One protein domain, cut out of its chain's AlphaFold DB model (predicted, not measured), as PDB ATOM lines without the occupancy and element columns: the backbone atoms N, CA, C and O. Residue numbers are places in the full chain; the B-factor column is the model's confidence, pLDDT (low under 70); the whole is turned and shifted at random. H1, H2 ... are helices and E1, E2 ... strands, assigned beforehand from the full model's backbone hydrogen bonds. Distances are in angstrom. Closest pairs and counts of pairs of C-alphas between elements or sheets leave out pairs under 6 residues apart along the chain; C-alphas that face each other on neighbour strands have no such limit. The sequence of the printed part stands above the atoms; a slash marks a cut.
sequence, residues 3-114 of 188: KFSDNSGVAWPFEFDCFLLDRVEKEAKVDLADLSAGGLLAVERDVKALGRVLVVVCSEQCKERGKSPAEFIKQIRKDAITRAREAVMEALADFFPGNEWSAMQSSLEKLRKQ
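What this domain is: This is residues 3 to 114 of the 188 residues of an uncharacterized protein of marine sediment metagenome (UniProt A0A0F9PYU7). A cluster of crossed helices has H3 and H6 in its middle, with a small strand hairpin, E1 and E2, packed on H6 mainly through E1, and H1 packed on H3. H7 makes one end of the longest axis, where it meets H2; H4 and H5 make the other end. The printed part has 112 residues with two named strands and then seven named helices, in the order E1 E2 H1 H2 H3 H4 H5 H6 H7; the sheet E1 - E2 is antiparallel and the class is mostly helix. It is compact, with a radius of gyration of the C-alphas of 13.6 A and spans of 39 by 28 by 22 A.

How they stand to each other: Look first at the hairpin of E1, residues 3 to 5, and E2, residues 11 to 14, antiparallel at 157 degrees. There N 12 and O 4, 2.9 A apart, and N 4 and O 12, 3.3 A apart, are within hydrogen-bond range. Go from E1 to H6, residues 79 to 95: their closest C-alphas are those of Phe 4 and Ala 84, 5.3 A apart. With its residues 81 to 85 alone, H6 only just touches the hub H3, residues 47 to 57, with 3 pairs of C-alphas within 8 A, the closest Leu 50 and Arg 85 at 7.1 A. H3 touches H1, residues 18 to 28, at a steep tilt of 45 degrees, opposite ways; the closest C-alphas, of Ala 28 and Arg 52, are 5.0 A apart. H3 also touches H5, residues 69 to 75, closest at C-alphas Val 55 and Pro 69, 5.8 A. H4, residues 59 to 64, and H5 only just touch, with 3 pairs of C-alphas within 8 A, and only at the corner; Cys 62 and Pro 69 are closest, their C-alphas 7.0 A apart. H2, residues 38 to 45, touches H3 only at the corner, closest at C-alphas Val 43 and Leu 50, 4.6 A. H7, residues 98 to 113, touches H2 with residues 108 to 112 alone, the closest C-alphas being Leu 41 and Leu 108, 6.3 A. Every O i to N i+4 pair is within hydrogen-bond range in H1, H2, H3, H4, H6 and H7, and 2 of 3 in H5.

Where its parts are: Find C-alpha 3 at (-146.304, 8.693, 20.651), where E1 begins. H6 starts at C-alpha 79, (-151.925, -3.890, 18.935), and runs 24.3 A; H7 runs 22.7 A to C-alpha 113 at (-136.554, -14.030, 34.448). H3 is 15.1 A and H1 15.0 A long.

The domain as a whole: The two C-alphas farthest apart are Gly 66 and Gln 114, 41.7 A. The printed part has no cut; H1 to H2 is a short link of 9 residues, and the other links are tight. Mean pLDDT of the printed part is 93.9, and no printed residue is under 70.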
ATOM      1  N   LYS A   3    -144.891   8.740  21.035       95.94
ATOM      2  CA  LYS A   3    -146.304   8.693  20.651       95.94
ATOM      3  C   LYS A   3    -146.730   7.268  20.352       95.94
ATOM      4  O   LYS A   3    -145.948   6.472  19.847       95.94
ATOM      5  N   PHE A   4    -148.010   6.982  20.545       96.88
ATOM      6  CA  PHE A   4    -148.628   5.762  20.033       96.88
ATOM      7  C   PHE A   4    -149.929   6.081  19.302       96.88
ATOM      8  O   PHE A   4    -150.496   7.166  19.444       96.88
ATOM      9  N   SER A   5    -150.405   5.120  18.515       96.62
ATOM     10  CA  SER A   5    -151.707   5.198  17.856       96.62
ATOM     11  C   SER A   5    -152.702   4.253  18.518       96.62
ATOM     12  O   SER A   5    -152.388   3.087  18.785       96.62
ATOM     13  N   ASP A   6    -153.924   4.732  18.741       95.25
ATOM     14  CA  ASP A   6    -155.028   3.885  19.188       95.25
ATOM     15  C   ASP A   6    -155.573   2.996  18.055       95.25
ATOM     16  O   ASP A   6    -155.051   2.966  16.934       95.25
ATOM     17  N   ASN A   7    -156.620   2.219  18.347       93.94
ATOM     18  CA  ASN A   7    -157.233   1.324  17.364       93.94
ATOM     19  C   ASN A   7    -158.007   2.069  16.256       93.94
ATOM     20  O   ASN A   7    -158.355   1.467  15.245       93.94
ATOM     21  N   SER A   8    -158.284   3.361  16.431       92.19
ATOM     22  CA  SER A   8    -158.907   4.231  15.428       92.19
ATOM     23  C   SER A   8    -157.870   4.988  14.589       92.19
ATOM     24  O   SER A   8    -158.246   5.792  13.741       92.19
ATOM     25  N   GLY A   9    -156.573   4.736  14.807       92.56
ATOM     26  CA  GLY A   9    -155.475   5.400  14.104       92.56
ATOM     27  C   GLY A   9    -155.145   6.792  14.645       92.56
ATOM     28  O   GLY A   9    -154.285   7.472  14.087       92.56
ATOM     29  N   VAL A  10    -155.780   7.225  15.737       94.31
ATOM     30  CA  VAL A  10    -155.519   8.539  16.327       94.31
ATOM     31  C   VAL A  10    -154.216   8.485  17.114       94.31
ATOM     32  O   VAL A  10    -153.998   7.576  17.916       94.31
ATOM     33  N   ALA A  11    -153.351   9.473  16.887       95.69
ATOM     34  CA  ALA A  11    -152.092   9.610  17.602       95.69
ATOM     35  C   ALA A  11    -152.277  10.293  18.970       95.69
ATOM     36  O   ALA A  11    -153.019  11.278  19.115       95.69
ATOM     37  N   TRP A  12    -151.544   9.770  19.947       96.44
ATOM     38  CA  TRP A  12    -151.472  10.231  21.328       96.44
ATOM     39  C   TRP A  12    -149.999  10.498  21.674       96.44
ATOM     40  O   TRP A  12    -149.304   9.582  22.124       96.44
ATOM     41  N   PRO A  13    -149.476  11.698  21.359       96.25
ATOM     42  CA  PRO A  13    -148.121  12.099  21.735       96.25
ATOM     43  C   PRO A  13    -148.012  12.369  23.231       96.25
ATOM     44  O   PRO A  13    -148.960  12.859  23.831       96.25
ATOM     45  N   PHE A  14    -146.867  12.090  23.840       95.81
ATOM     46  CA  PHE A  14    -146.591  12.472  25.221       95.81
ATOM     47  C   PHE A  14    -145.086  12.527  25.489       95.81
ATOM     48  O   PHE A  14    -144.265  12.027  24.717       95.81
ATOM     49  N   GLU A  15    -144.735  13.150  26.603       95.50
ATOM     50  CA  GLU A  15    -143.372  13.266  27.105       95.50
ATOM     51  C   GLU A  15    -143.420  13.183  28.629       95.50
ATOM     52  O   GLU A  15    -144.412  13.596  29.234       95.50
ATOM     53  N   PHE A  16    -142.391  12.596  29.237       95.38
ATOM     54  CA  PHE A  16    -142.278  12.549  30.688       95.38
ATOM     55  C   PHE A  16    -141.505  13.758  31.197       95.38
ATOM     56  O   PHE A  16    -140.467  14.129  30.660       95.38
ATOM     57  N   ASP A  17    -142.009  14.330  32.281       95.00
ATOM     58  CA  ASP A  17    -141.304  15.283  33.120       95.00
ATOM     59  C   ASP A  17    -141.449  14.852  34.590       95.00
ATOM     60  O   ASP A  17    -142.224  13.944  34.919       95.00
ATOM     61  N   CYS A  18    -140.713  15.502  35.493       95.19
ATOM     62  CA  CYS A  18    -140.731  15.155  36.915       95.19
ATOM     63  C   CYS A  18    -142.128  15.280  37.554       95.19
ATOM     64  O   CYS A  18    -142.461  14.506  38.449       95.19
ATOM     65  N   PHE A  19    -142.957  16.230  37.108       96.06
ATOM     66  CA  PHE A  19    -144.314  16.417  37.628       96.06
ATOM     67  C   PHE A  19    -145.259  15.332  37.121       96.06
ATOM     68  O   PHE A  19    -146.106  14.848  37.873       96.06
ATOM     69  N   LEU A  20    -145.118  14.929  35.858       96.06
ATOM     70  CA  LEU A  20    -145.925  13.863  35.293       96.06
ATOM     71  C   LEU A  20    -145.609  12.520  35.952       96.06
ATOM     72  O   LEU A  20    -146.537  11.768  36.240       96.06
ATOM     73  N   LEU A  21    -144.337  12.235  36.242       96.00
ATOM     74  CA  LEU A  21    -143.941  11.015  36.952       96.00
ATOM     75  C   LEU A  21    -144.510  10.966  38.376       96.00
ATOM     76  O   LEU A  21    -145.138   9.970  38.735       96.00
ATOM     77  N   ASP A  22    -144.405  12.058  39.138       96.81
ATOM     78  CA  ASP A  22    -145.023  12.176  40.470       96.81
ATOM     79  C   ASP A  22    -146.551  11.988  40.408       96.81
ATOM     80  O   ASP A  22    -147.162  11.306  41.237       96.81
ATOM     81  N   ARG A  23    -147.192  12.531  39.370       97.06
ATOM     82  CA  ARG A  23    -148.628  12.352  39.142       97.06
ATOM     83  C   ARG A  23    -148.982  10.903  38.809       97.06
ATOM     84  O   ARG A  23    -149.987  10.397  39.310       97.06
ATOM     85  N   VAL A  24    -148.177  10.223  37.991       97.12
ATOM     86  CA  VAL A  24    -148.357   8.799  37.669       97.12
ATOM     87  C   VAL A  24    -148.218   7.945  38.928       97.12
ATOM     88  O   VAL A  24    -149.078   7.100  39.180       97.12
ATOM     89  N   GLU A  25    -147.229   8.214  39.775       96.81
ATOM     90  CA  GLU A  25    -147.074   7.518  41.052       96.81
ATOM     91  C   GLU A  25    -148.318   7.703  41.940       96.81
ATOM     92  O   GLU A  25    -148.916   6.733  42.425       96.81
ATOM     93  N   LYS A  26    -148.791   8.946  42.083       96.94
ATOM     94  CA  LYS A  26    -149.934   9.284  42.941       96.94
ATOM     95  C   LYS A  26    -151.265   8.741  42.430       96.94
ATOM     96  O   LYS A  26    -152.034   8.195  43.232       96.94
ATOM     97  N   GLU A  27    -151.552   8.893  41.140       96.12
ATOM     98  CA  GLU A  27    -152.849   8.563  40.537       96.12
ATOM     99  C   GLU A  27    -152.910   7.122  40.018       96.12
ATOM    100  O   GLU A  27    -153.897   6.425  40.257       96.12
ATOM    101  N   ALA A  28    -151.861   6.638  39.343       95.00
ATOM    102  CA  ALA A  28    -151.834   5.285  38.782       95.00
ATOM    103  C   ALA A  28    -151.347   4.223  39.779       95.00
ATOM    104  O   ALA A  28    -151.566   3.030  39.529       95.00
ATOM    105  N   LYS A  29    -150.742   4.643  40.905       95.50
ATOM    106  CA  LYS A  29    -150.095   3.768  41.901       95.50
ATOM    107  C   LYS A  29    -148.984   2.921  41.282       95.50
ATOM    108  O   LYS A  29    -148.863   1.734  41.575       95.50
ATOM    109  N   VAL A  30    -148.231   3.527  40.366       95.69
ATOM    110  CA  VAL A  30    -147.107   2.911  39.658       95.69
ATOM    111  C   VAL A  30    -145.951   3.897  39.685       95.69
ATOM    112  O   VAL A  30    -146.065   4.974  39.113       95.69
ATOM    113  N   ASP A  31    -144.853   3.521  40.331       95.25
ATOM    114  CA  ASP A  31    -143.627   4.313  40.325       95.25
ATOM    115  C   ASP A  31    -142.772   3.945  39.102       95.25
ATOM    116  O   ASP A  31    -142.148   2.885  39.054       95.25
ATOM    117  N   LEU A  32    -142.787   4.806  38.081       94.62
ATOM    118  CA  LEU A  32    -141.993   4.621  36.862       94.62
ATOM    119  C   LEU A  32    -140.533   5.077  37.013       94.62
ATOM    120  O   LEU A  32    -139.741   4.817  36.111       94.62
ATOM    121  N   ALA A  33    -140.185   5.751  38.112       92.56
ATOM    122  CA  ALA A  33    -138.830   6.206  38.411       92.56
ATOM    123  C   ALA A  33    -138.082   5.281  39.384       92.56
ATOM    124  O   ALA A  33    -136.910   5.510  39.685       92.56
ATOM    125  N   ASP A  34    -138.724   4.203  39.825       91.06
ATOM    126  CA  ASP A  34    -138.112   3.173  40.652       91.06
ATOM    127  C   ASP A  34    -136.973   2.439  39.913       91.06
ATOM    128  O   ASP A  34    -137.193   1.671  38.971       91.06
ATOM    129  N   LEU A  35    -135.741   2.605  40.407       86.88
ATOM    130  CA  LEU A  35    -134.536   1.935  39.895       86.88
ATOM    131  C   LEU A  35    -134.572   0.405  40.051       86.88
ATOM    132  O   LEU A  35    -133.844  -0.313  39.353       86.88
ATOM    133  N   SER A  36    -135.423  -0.120  40.940       86.94
ATOM    134  CA  SER A  36    -135.682  -1.559  41.036       86.94
ATOM    135  C   SER A  36    -136.486  -2.090  39.840       86.94
ATOM    136  O   SER A  36    -136.544  -3.299  39.628       86.94
ATOM    137  N   ALA A  37    -137.031  -1.191  39.012       88.94
ATOM    138  CA  ALA A  37    -137.876  -1.456  37.852       88.94
ATOM    139  C   ALA A  37    -139.218  -2.128  38.191       88.94
ATOM    140  O   ALA A  37    -139.850  -2.722  37.312       88.94
ATOM    141  N   GLY A  38    -139.694  -2.014  39.437       89.62
ATOM    142  CA  GLY A  38    -140.971  -2.582  39.867       89.62
ATOM    143  C   GLY A  38    -142.159  -1.997  39.101       89.62
ATOM    144  O   GLY A  38    -143.007  -2.743  38.599       89.62
ATOM    145  N   GLY A  39    -142.205  -0.671  38.934       90.69
ATOM    146  CA  GLY A  39    -143.268  -0.025  38.164       90.69
ATOM    147  C   GLY A  39    -143.179  -0.273  36.659       90.69
ATOM    148  O   GLY A  39    -144.207  -0.533  36.032       90.69
ATOM    149  N   LEU A  40    -141.972  -0.307  36.079       92.62
ATOM    150  CA  LEU A  40    -141.785  -0.707  34.674       92.62
ATOM    151  C   LEU A  40    -142.275  -2.137  34.434       92.62
ATOM    152  O   LEU A  40    -143.004  -2.395  33.473       92.62
ATOM    153  N   LEU A  41    -141.939  -3.062  35.335       93.00
ATOM    154  CA  LEU A  41    -142.417  -4.437  35.259       93.00
ATOM    155  C   LEU A  41    -143.948  -4.502  35.349       93.00
ATOM    156  O   LEU A  41    -144.569  -5.298  34.641       93.00
ATOM    157  N   ALA A  42    -144.567  -3.667  36.190       92.75
ATOM    158  CA  ALA A  42    -146.020  -3.578  36.283       92.75
ATOM    159  C   ALA A  42    -146.642  -3.124  34.952       92.75
ATOM    160  O   ALA A  42    -147.583  -3.759  34.481       92.75
ATOM    161  N   VAL A  43    -146.089  -2.099  34.298       93.88
ATOM    162  CA  VAL A  43    -146.536  -1.648  32.964       93.88
ATOM    163  C   VAL A  43    -146.361  -2.737  31.898       93.88
ATOM    164  O   VAL A  43    -147.190  -2.890  30.992       93.88
ATOM    165  N   GLU A  44    -145.304  -3.537  32.006       91.31
ATOM    166  CA  GLU A  44    -145.043  -4.622  31.069       91.31
ATOM    167  C   GLU A  44    -145.985  -5.819  31.256       91.31
ATOM    168  O   GLU A  44    -146.486  -6.379  30.278       91.31
ATOM    169  N   ARG A  45    -146.248  -6.224  32.501       90.31
ATOM    170  CA  ARG A  45    -146.983  -7.460  32.812       90.31
ATOM    171  C   ARG A  45    -148.478  -7.249  33.054       90.31
ATOM    172  O   ARG A  45    -149.245  -8.182  32.807       90.31
ATOM    173  N   ASP A  46    -148.897  -6.075  33.521       92.88
ATOM    174  CA  ASP A  46    -150.288  -5.757  33.852       92.88
ATOM    175  C   ASP A  46    -150.863  -4.687  32.912       92.88
ATOM    176  O   ASP A  46    -150.559  -3.496  32.982       92.88
ATOM    177  N   VAL A  47    -151.792  -5.114  32.052       93.19
ATOM    178  CA  VAL A  47    -152.518  -4.224  31.134       93.19
ATOM    179  C   VAL A  47    -153.334  -3.170  31.893       93.19
ATOM    180  O   VAL A  47    -153.525  -2.065  31.387       93.19
ATOM    181  N   LYS A  48    -153.800  -3.460  33.117       94.00
ATOM    182  CA  LYS A  48    -154.507  -2.472  33.943       94.00
ATOM    183  C   LYS A  48    -153.552  -1.402  34.461       94.00
ATOM    184  O   LYS A  48    -153.949  -0.241  34.501       94.00
ATOM    185  N   ALA A  49    -152.330  -1.769  34.851       95.62
ATOM    186  CA  ALA A  49    -151.296  -0.812  35.238       95.62
ATOM    187  C   ALA A  49    -150.950   0.114  34.069       95.62
ATOM    188  O   ALA A  49    -151.056   1.329  34.220       95.62
ATOM    189  N   LEU A  50    -150.685  -0.450  32.885       96.75
ATOM    190  CA  LEU A  50    -150.494   0.332  31.660       96.75
ATOM    191  C   LEU A  50    -151.686   1.267  31.397       96.75
ATOM    192  O   LEU A  50    -151.494   2.455  31.174       96.75
ATOM    193  N   GLY A  51    -152.924   0.771  31.490       96.69
ATOM    194  CA  GLY A  51    -154.120   1.594  31.297       96.69
ATOM    195  C   GLY A  51    -154.213   2.777  32.269       96.69
ATOM    196  O   GLY A  51    -154.529   3.886  31.842       96.69
ATOM    197  N   ARG A  52    -153.901   2.580  33.558       97.12
ATOM    198  CA  ARG A  52    -153.876   3.676  34.543       97.12
ATOM    199  C   ARG A  52    -152.802   4.712  34.210       97.12
ATOM    200  O   ARG A  52    -153.100   5.900  34.240       97.12
ATOM    201  N   VAL A  53    -151.599   4.269  33.840       97.62
ATOM    202  CA  VAL A  53    -150.510   5.163  33.411       97.62
ATOM    203  C   VAL A  53    -150.945   5.996  32.203       97.62
ATOM    204  O   VAL A  53    -150.850   7.218  32.238       97.62
ATOM    205  N   LEU A  54    -151.510   5.364  31.168       97.44
ATOM    206  CA  LEU A  54    -151.956   6.062  29.958       97.44
ATOM    207  C   LEU A  54    -153.049   7.099  30.243       97.44
ATOM    208  O   LEU A  54    -153.039   8.163  29.632       97.44
ATOM    209  N   VAL A  55    -153.980   6.825  31.168       97.19
ATOM    210  CA  VAL A  55    -154.998   7.813  31.575       97.19
ATOM    211  C   VAL A  55    -154.350   9.070  32.141       97.19
ATOM    212  O   VAL A  55    -154.780  10.169  31.800       97.19
ATOM    213  N   VAL A  56    -153.336   8.920  32.995       97.31
ATOM    214  CA  VAL A  56    -152.648  10.057  33.615       97.31
ATOM    215  C   VAL A  56    -151.857  10.830  32.562       97.31
ATOM    216  O   VAL A  56    -152.037  12.042  32.420       97.31
ATOM    217  N   VAL A  57    -151.055  10.116  31.769       96.69
ATOM    218  CA  VAL A  57    -150.163  10.675  30.742       96.69
ATOM    219  C   VAL A  57    -150.933  11.394  29.632       96.69
ATOM    220  O   VAL A  57    -150.542  12.474  29.199       96.69
ATOM    221  N   CYS A  58    -152.071  10.852  29.202       96.44
ATOM    222  CA  CYS A  58    -152.906  11.459  28.163       96.44
ATOM    223  C   CYS A  58    -154.057  12.308  28.727       96.44
ATOM    224  O   CYS A  58    -154.968  12.665  27.975       96.44
ATOM    225  N   SER A  59    -154.058  12.630  30.027       95.12
ATOM    226  CA  SER A  59    -155.202  13.280  30.682       95.12
ATOM    227  C   SER A  59    -155.552  14.644  30.079       95.12
ATOM    228  O   SER A  59    -156.725  14.895  29.803       95.12
ATOM    229  N   GLU A  60    -154.564  15.499  29.808       94.50
ATOM    230  CA  GLU A  60    -154.801  16.821  29.210       94.50
ATOM    231  C   GLU A  60    -155.351  16.709  27.781       94.50
ATOM    232  O   GLU A  60    -156.370  17.314  27.458       94.50
ATOM    233  N   GLN A  61    -154.794  15.815  26.962       95.25
ATOM    234  CA  GLN A  61    -155.305  15.555  25.610       95.25
ATOM    235  C   GLN A  61    -156.725  14.979  25.615       95.25
ATOM    236  O   GLN A  61    -157.518  15.247  24.713       95.25
ATOM    237  N   CYS A  62    -157.066  14.159  26.612       94.56
ATOM    238  CA  CYS A  62    -158.427  13.659  26.774       94.56
ATOM    239  C   CYS A  62    -159.394  14.807  27.080       94.56
ATOM    240  O   CYS A  62    -160.455  14.872  26.458       94.56
ATOM    241  N   LYS A  63    -159.010  15.740  27.964       94.75
ATOM    242  CA  LYS A  63    -159.805  16.940  28.270       94.75
ATOM    243  C   LYS A  63    -160.005  17.812  27.031       94.75
ATOM    244  O   LYS A  63    -161.140  18.163  26.727       94.75
ATOM    245  N   GLU A  64    -158.939  18.095  26.283       95.38
ATOM    246  CA  GLU A  64    -158.994  18.890  25.045       95.38
ATOM    247  C   GLU A  64    -159.912  18.270  23.987       95.38
ATOM    248  O   GLU A  64    -160.638  18.969  23.284       95.38
ATOM    249  N   ARG A  65    -159.910  16.937  23.890       94.75
ATOM    250  CA  ARG A  65    -160.737  16.179  22.940       94.75
ATOM    251  C   ARG A  65    -162.131  15.849  23.483       94.75
ATOM    252  O   ARG A  65    -162.864  15.118  22.819       94.75
ATOM    253  N   GLY A  66    -162.488  16.328  24.678       94.75
ATOM    254  CA  GLY A  66    -163.779  16.062  25.318       94.75
ATOM    255  C   GLY A  66    -164.043  14.579  25.602       94.75
ATOM    256  O   GLY A  66    -165.195  14.155  25.602       94.75
ATOM    257  N   LYS A  67    -162.992  13.775  25.801       94.31
ATOM    258  CA  LYS A  67    -163.083  12.334  26.065       94.31
ATOM    259  C   LYS A  67    -162.907  12.053  27.551       94.31
ATOM    260  O   LYS A  67    -161.951  12.508  28.176       94.31
ATOM    261  N   SER A  68    -163.785  11.230  28.112       95.06
ATOM    262  CA  SER A  68    -163.578  10.688  29.454       95.06
ATOM    263  C   SER A  68    -162.433   9.658  29.469       95.06
ATOM    264  O   SER A  68    -162.184   8.989  28.458       95.06
ATOM    265  N   PRO A  69    -161.770   9.433  30.621       93.69
ATOM    266  CA  PRO A  69    -160.750   8.389  30.757       93.69
ATOM    267  C   PRO A  69    -161.230   6.998  30.317       93.69
ATOM    268  O   PRO A  69    -160.495   6.238  29.686       93.69
ATOM    269  N   ALA A  70    -162.490   6.670  30.613       93.50
ATOM    270  CA  ALA A  70    -163.089   5.396  30.235       93.50
ATOM    271  C   ALA A  70    -163.276   5.269  28.715       93.50
ATOM    272  O   ALA A  70    -163.067   4.193  28.155       93.50
ATOM    273  N   GLU A  71    -163.664   6.347  28.030       94.44
ATOM    274  CA  GLU A  71    -163.787   6.365  26.568       94.44
ATOM    275  C   GLU A  71    -162.432   6.278  25.875       94.44
ATOM    276  O   GLU A  71    -162.311   5.579  24.869       94.44
ATOM    277  N   PHE A  72    -161.418   6.934  26.435       95.31
ATOM    278  CA  PHE A  72    -160.043   6.845  25.963       95.31
ATOM    279  C   PHE A  72    -159.511   5.409  26.051       95.31
ATOM    280  O   PHE A  72    -159.150   4.825  25.030       95.31
ATOM    281  N   ILE A  73    -159.558   4.776  27.228       94.62
ATOM    282  CA  ILE A  73    -159.039   3.408  27.394       94.62
ATOM    283  C   ILE A  73    -159.817   2.383  26.563       94.62
ATOM    284  O   ILE A  73    -159.229   1.426  26.060       94.62
ATOM    285  N   LYS A  74    -161.114   2.597  26.307       93.88
ATOM    286  CA  LYS A  74    -161.896   1.738  25.398       93.88
ATOM    287  C   LYS A  74    -161.349   1.701  23.966       93.88
ATOM    288  O   LYS A  74    -161.634   0.717  23.275       93.88
ATOM    289  N   GLN A  75    -160.614   2.727  23.526       93.00
ATOM    290  CA  GLN A  75    -160.006   2.824  22.190       93.00
ATOM    291  C   GLN A  75    -158.650   2.103  22.107       93.00
ATOM    292  O   GLN A  75    -158.168   1.816  21.010       93.00
ATOM    293  N   ILE A  76    -158.058   1.745  23.249       94.19
ATOM    294  CA  ILE A  76    -156.767   1.060  23.329       94.19
ATOM    295  C   ILE A  76    -157.012  -0.441  23.474       94.19
ATOM    296  O   ILE A  76    -157.316  -0.949  24.550       94.19
ATOM    297  N   ARG A  77    -156.916  -1.166  22.358       92.38
ATOM    298  CA  ARG A  77    -157.104  -2.622  22.308       92.38
ATOM    299  C   ARG A  77    -156.083  -3.271  21.387       92.38
ATOM    300  O   ARG A  77    -155.587  -2.619  20.471       92.38
ATOM    301  N   LYS A  78    -155.846  -4.571  21.596       92.62
ATOM    302  CA  LYS A  78    -154.966  -5.403  20.758       92.62
ATOM    303  C   LYS A  78    -153.607  -4.716  20.556       92.62
ATOM    304  O   LYS A  78    -152.974  -4.354  21.540       92.62
ATOM    305  N   ASP A  79    -153.221  -4.457  19.313       93.75
ATOM    306  CA  ASP A  79    -151.925  -3.890  18.935       93.75
ATOM    307  C   ASP A  79    -151.702  -2.480  19.489       93.75
ATOM    308  O   ASP A  79    -150.566  -2.077  19.726       93.75
ATOM    309  N   ALA A  80    -152.773  -1.727  19.773       95.06
ATOM    310  CA  ALA A  80    -152.641  -0.435  20.438       95.06
ATOM    311  C   ALA A  80    -152.061  -0.569  21.856       95.06
ATOM    312  O   ALA A  80    -151.384   0.346  22.307       95.06
ATOM    313  N   ILE A  81    -152.280  -1.699  22.539       95.75
ATOM    314  CA  ILE A  81    -151.687  -1.973  23.858       95.75
ATOM    315  C   ILE A  81    -150.173  -2.141  23.714       95.75
ATOM    316  O   ILE A  81    -149.419  -1.539  24.476       95.75
ATOM    317  N   THR A  82    -149.731  -2.917  22.723       95.25
ATOM    318  CA  THR A  82    -148.305  -3.135  22.444       95.25
ATOM    319  C   THR A  82    -147.617  -1.823  22.081       95.25
ATOM    320  O   THR A  82    -146.655  -1.448  22.743       95.25
ATOM    321  N   ARG A  83    -148.182  -1.061  21.134       96.25
ATOM    322  CA  ARG A  83    -147.641   0.248  20.728       96.25
ATOM    323  C   ARG A  83    -147.603   1.251  21.878       96.25
ATOM    324  O   ARG A  83    -146.651   2.010  22.000       96.25
ATOM    325  N   ALA A  84    -148.633   1.269  22.727       96.69
ATOM    326  CA  ALA A  84    -148.655   2.149  23.889       96.69
ATOM    327  C   ALA A  84    -147.569   1.771  24.902       96.69
ATOM    328  O   ALA A  84    -146.903   2.652  25.433       96.69
ATOM    329  N   ARG A  85    -147.354   0.471  25.144       95.81
ATOM    330  CA  ARG A  85    -146.268   0.001  26.010       95.81
ATOM    331  C   ARG A  85    -144.906   0.411  25.459       95.81
ATOM    332  O   ARG A  85    -144.107   0.953  26.210       95.81
ATOM    333  N   GLU A  86    -144.657   0.177  24.176       95.56
ATOM    334  CA  GLU A  86    -143.403   0.560  23.514       95.56
ATOM    335  C   GLU A  86    -143.152   2.064  23.628       95.56
ATOM    336  O   GLU A  86    -142.085   2.461  24.084       95.56
ATOM    337  N   ALA A  87    -144.164   2.888  23.342       97.00
ATOM    338  CA  ALA A  87    -144.054   4.338  23.468       97.00
ATOM    339  C   ALA A  87    -143.756   4.790  24.908       97.00
ATOM    340  O   ALA A  87    -143.011   5.744  25.106       97.00
ATOM    341  N   VAL A  88    -144.322   4.125  25.926       96.25
ATOM    342  CA  VAL A  88    -144.020   4.434  27.337       96.25
ATOM    343  C   VAL A  88    -142.563   4.106  27.652       96.25
ATOM    344  O   VAL A  88    -141.885   4.910  28.282       96.25
ATOM    345  N   MET A  89    -142.068   2.956  27.191       94.19
ATOM    346  CA  MET A  89    -140.675   2.549  27.406       94.19
ATOM    347  C   MET A  89    -139.694   3.479  26.685       94.19
ATOM    348  O   MET A  89    -138.677   3.845  27.262       94.19
ATOM    349  N   GLU A  90    -140.011   3.884  25.456       95.00
ATOM    350  CA  GLU A  90    -139.230   4.856  24.683       95.00
ATOM    351  C   GLU A  90    -139.191   6.220  25.382       95.00
ATOM    352  O   GLU A  90    -138.120   6.783  25.577       95.00
ATOM    353  N   ALA A  91    -140.339   6.717  25.853       95.56
ATOM    354  CA  ALA A  91    -140.403   7.985  26.574       95.56
ATOM    355  C   ALA A  91    -139.596   7.975  27.881       95.56
ATOM    356  O   ALA A  91    -139.026   8.995  28.254       95.56
ATOM    357  N   LEU A  92    -139.562   6.844  28.593       94.00
ATOM    358  CA  LEU A  92    -138.747   6.706  29.803       94.00
ATOM    359  C   LEU A  92    -137.254   6.653  29.459       94.00
ATOM    360  O   LEU A  92    -136.457   7.278  30.153       94.00
ATOM    361  N   ALA A  93    -136.878   5.969  28.375       92.75
ATOM    362  CA  ALA A  93    -135.500   5.947  27.887       92.75
ATOM    363  C   ALA A  93    -134.985   7.348  27.530       92.75
ATOM    364  O   ALA A  93    -133.842   7.671  27.841       92.75
ATOM    365  N   ASP A  94    -135.838   8.174  26.915       93.88
ATOM    366  CA  ASP A  94    -135.537   9.574  26.594       93.88
ATOM    367  C   ASP A  94    -135.444  10.461  27.852       93.88
ATOM    368  O   ASP A  94    -134.714  11.453  27.852       93.88
ATOM    369  N   PHE A  95    -136.187  10.131  28.915       93.88
ATOM    370  CA  PHE A  95    -136.240  10.926  30.145       93.88
ATOM    371  C   PHE A  95    -135.035  10.693  31.070       93.88
ATOM    372  O   PHE A  95    -134.500  11.647  31.638       93.88
ATOM    373  N   PHE A  96    -134.614   9.438  31.256       92.81
ATOM    374  CA  PHE A  96    -133.551   9.109  32.207       92.81
ATOM    375  C   PHE A  96    -132.147   9.308  31.615       92.81
ATOM    376  O   PHE A  96    -131.898   8.984  30.453       92.81
ATOM    377  N   PRO A  97    -131.166   9.735  32.432       93.56
ATOM    378  CA  PRO A  97    -129.755   9.613  32.091       93.56
ATOM    379  C   PRO A  97    -129.397   8.175  31.688       93.56
ATOM    380  O   PRO A  97    -129.855   7.206  32.298       93.56
ATOM    381  N   GLY A  98    -128.530   8.011  30.683       90.69
ATOM    382  CA  GLY A  98    -128.255   6.692  30.095       90.69
ATOM    383  C   GLY A  98    -127.733   5.633  31.081       90.69
ATOM    384  O   GLY A  98    -128.020   4.447  30.922       90.69
ATOM    385  N   ASN A  99    -127.008   6.038  32.127       92.38
ATOM    386  CA  ASN A  99    -126.554   5.146  33.200       92.38
ATOM    387  C   ASN A  99    -127.716   4.637  34.071       92.38
ATOM    388  O   ASN A  99    -127.753   3.453  34.405       92.38
ATOM    389  N   GLU A 100    -128.660   5.509  34.422       91.50
ATOM    390  CA  GLU A 100    -129.842   5.157  35.216       91.50
ATOM    391  C   GLU A 100    -130.796   4.277  34.411       91.50
ATOM    392  O   GLU A 100    -131.234   3.233  34.895       91.50
ATOM    393  N   TRP A 101    -131.029   4.631  33.144       94.19
ATOM    394  CA  TRP A 101    -131.821   3.811  32.232       94.19
ATOM    395  C   TRP A 101    -131.234   2.403  32.071       94.19
ATOM    396  O   TRP A 101    -131.950   1.409  32.199       94.19
ATOM    397  N   SER A 102    -129.917   2.291  31.871       92.38
ATOM    398  CA  SER A 102    -129.233   0.996  31.750       92.38
ATOM    399  C   SER A 102    -129.345   0.145  33.024       92.38
ATOM    400  O   SER A 102    -129.573  -1.071  32.953       92.38
ATOM    401  N   ALA A 103    -129.245   0.771  34.202       91.25
ATOM    402  CA  ALA A 103    -129.453   0.089  35.475       91.25
ATOM    403  C   ALA A 103    -130.891  -0.440  35.597       91.25
ATOM    404  O   ALA A 103    -131.096  -1.602  35.955       91.25
ATOM    405  N   MET A 104    -131.879   0.372  35.220       91.56
ATOM    406  CA  MET A 104    -133.292   0.005  35.265       91.56
ATOM    407  C   MET A 104    -133.629  -1.125  34.282       91.56
ATOM    408  O   MET A 104    -134.323  -2.073  34.647       91.56
ATOM    409  N   GLN A 105    -133.073  -1.098  33.067       92.44
ATOM    410  CA  GLN A 105    -133.188  -2.200  32.106       92.44
ATOM    411  C   GLN A 105    -132.603  -3.502  32.667       92.44
ATOM    412  O   GLN A 105    -133.240  -4.553  32.591       92.44
ATOM    413  N   SER A 106    -131.430  -3.427  33.301       92.12
ATOM    414  CA  SER A 106    -130.787  -4.583  33.936       92.12
ATOM    415  C   SER A 106    -131.640  -5.161  35.072       92.12
ATOM    416  O   SER A 106    -131.751  -6.381  35.215       92.12
ATOM    417  N   SER A 107    -132.257  -4.303  35.887       90.06
ATOM    418  CA  SER A 107    -133.212  -4.711  36.926       90.06
ATOM    419  C   SER A 107    -134.453  -5.370  36.317       90.06
ATOM    420  O   SER A 107    -134.849  -6.458  36.739       90.06
ATOM    421  N   LEU A 108    -135.013  -4.777  35.262       90.12
ATOM    422  CA  LEU A 108    -136.184  -5.297  34.563       90.12
ATOM    423  C   LEU A 108    -135.927  -6.683  33.960       90.12
ATOM    424  O   LEU A 108    -136.762  -7.576  34.081       90.12
ATOM    425  N   GLU A 109    -134.759  -6.909  33.358       91.75
ATOM    426  CA  GLU A 109    -134.371  -8.221  32.832       91.75
ATOM    427  C   GLU A 109    -134.284  -9.297  33.914       91.75
ATOM    428  O   GLU A 109    -134.726 -10.430  33.698       91.75
ATOM    429  N   LYS A 110    -133.749  -8.959  35.093       90.00
ATOM    430  CA  LYS A 110    -133.717  -9.878  36.241       90.00
ATOM    431  C   LYS A 110    -135.136 -10.236  36.680       90.00
ATOM    432  O   LYS A 110    -135.443 -11.413  36.856       90.00
ATOM    433  N   LEU A 111    -136.018  -9.243  36.777       86.25
ATOM    434  CA  LEU A 111    -137.418  -9.434  37.164       86.25
ATOM    435  C   LEU A 111    -138.233 -10.206  36.117       86.25
ATOM    436  O   LEU A 111    -139.114 -10.992  36.469       86.25
ATOM    437  N   ARG A 112    -137.932 -10.037  34.825       87.94
ATOM    438  CA  ARG A 112    -138.549 -10.819  33.742       87.94
ATOM    439  C   ARG A 112    -138.255 -12.307  33.871       87.94
ATOM    440  O   ARG A 112    -139.157 -13.108  33.629       87.94
ATOM    441  N   LYS A 113    -137.021 -12.650  34.253       86.69
ATOM    442  CA  LYS A 113    -136.554 -14.030  34.448       86.69
ATOM    443  C   LYS A 113    -137.135 -14.676  35.703       86.69
ATOM    444  O   LYS A 113    -137.187 -15.900  35.771       86.69
ATOM    445  N   GLN A 114    -137.591 -13.885  36.675       79.81
ATOM    446  CA  GLN A 114    -138.291 -14.436  37.826       79.81
ATOM    447  C   GLN A 114    -139.653 -14.997  37.390       79.81
ATOM    448  O   GLN A 114    -140.448 -14.260  36.778       79.81
TER     449      GLN A 114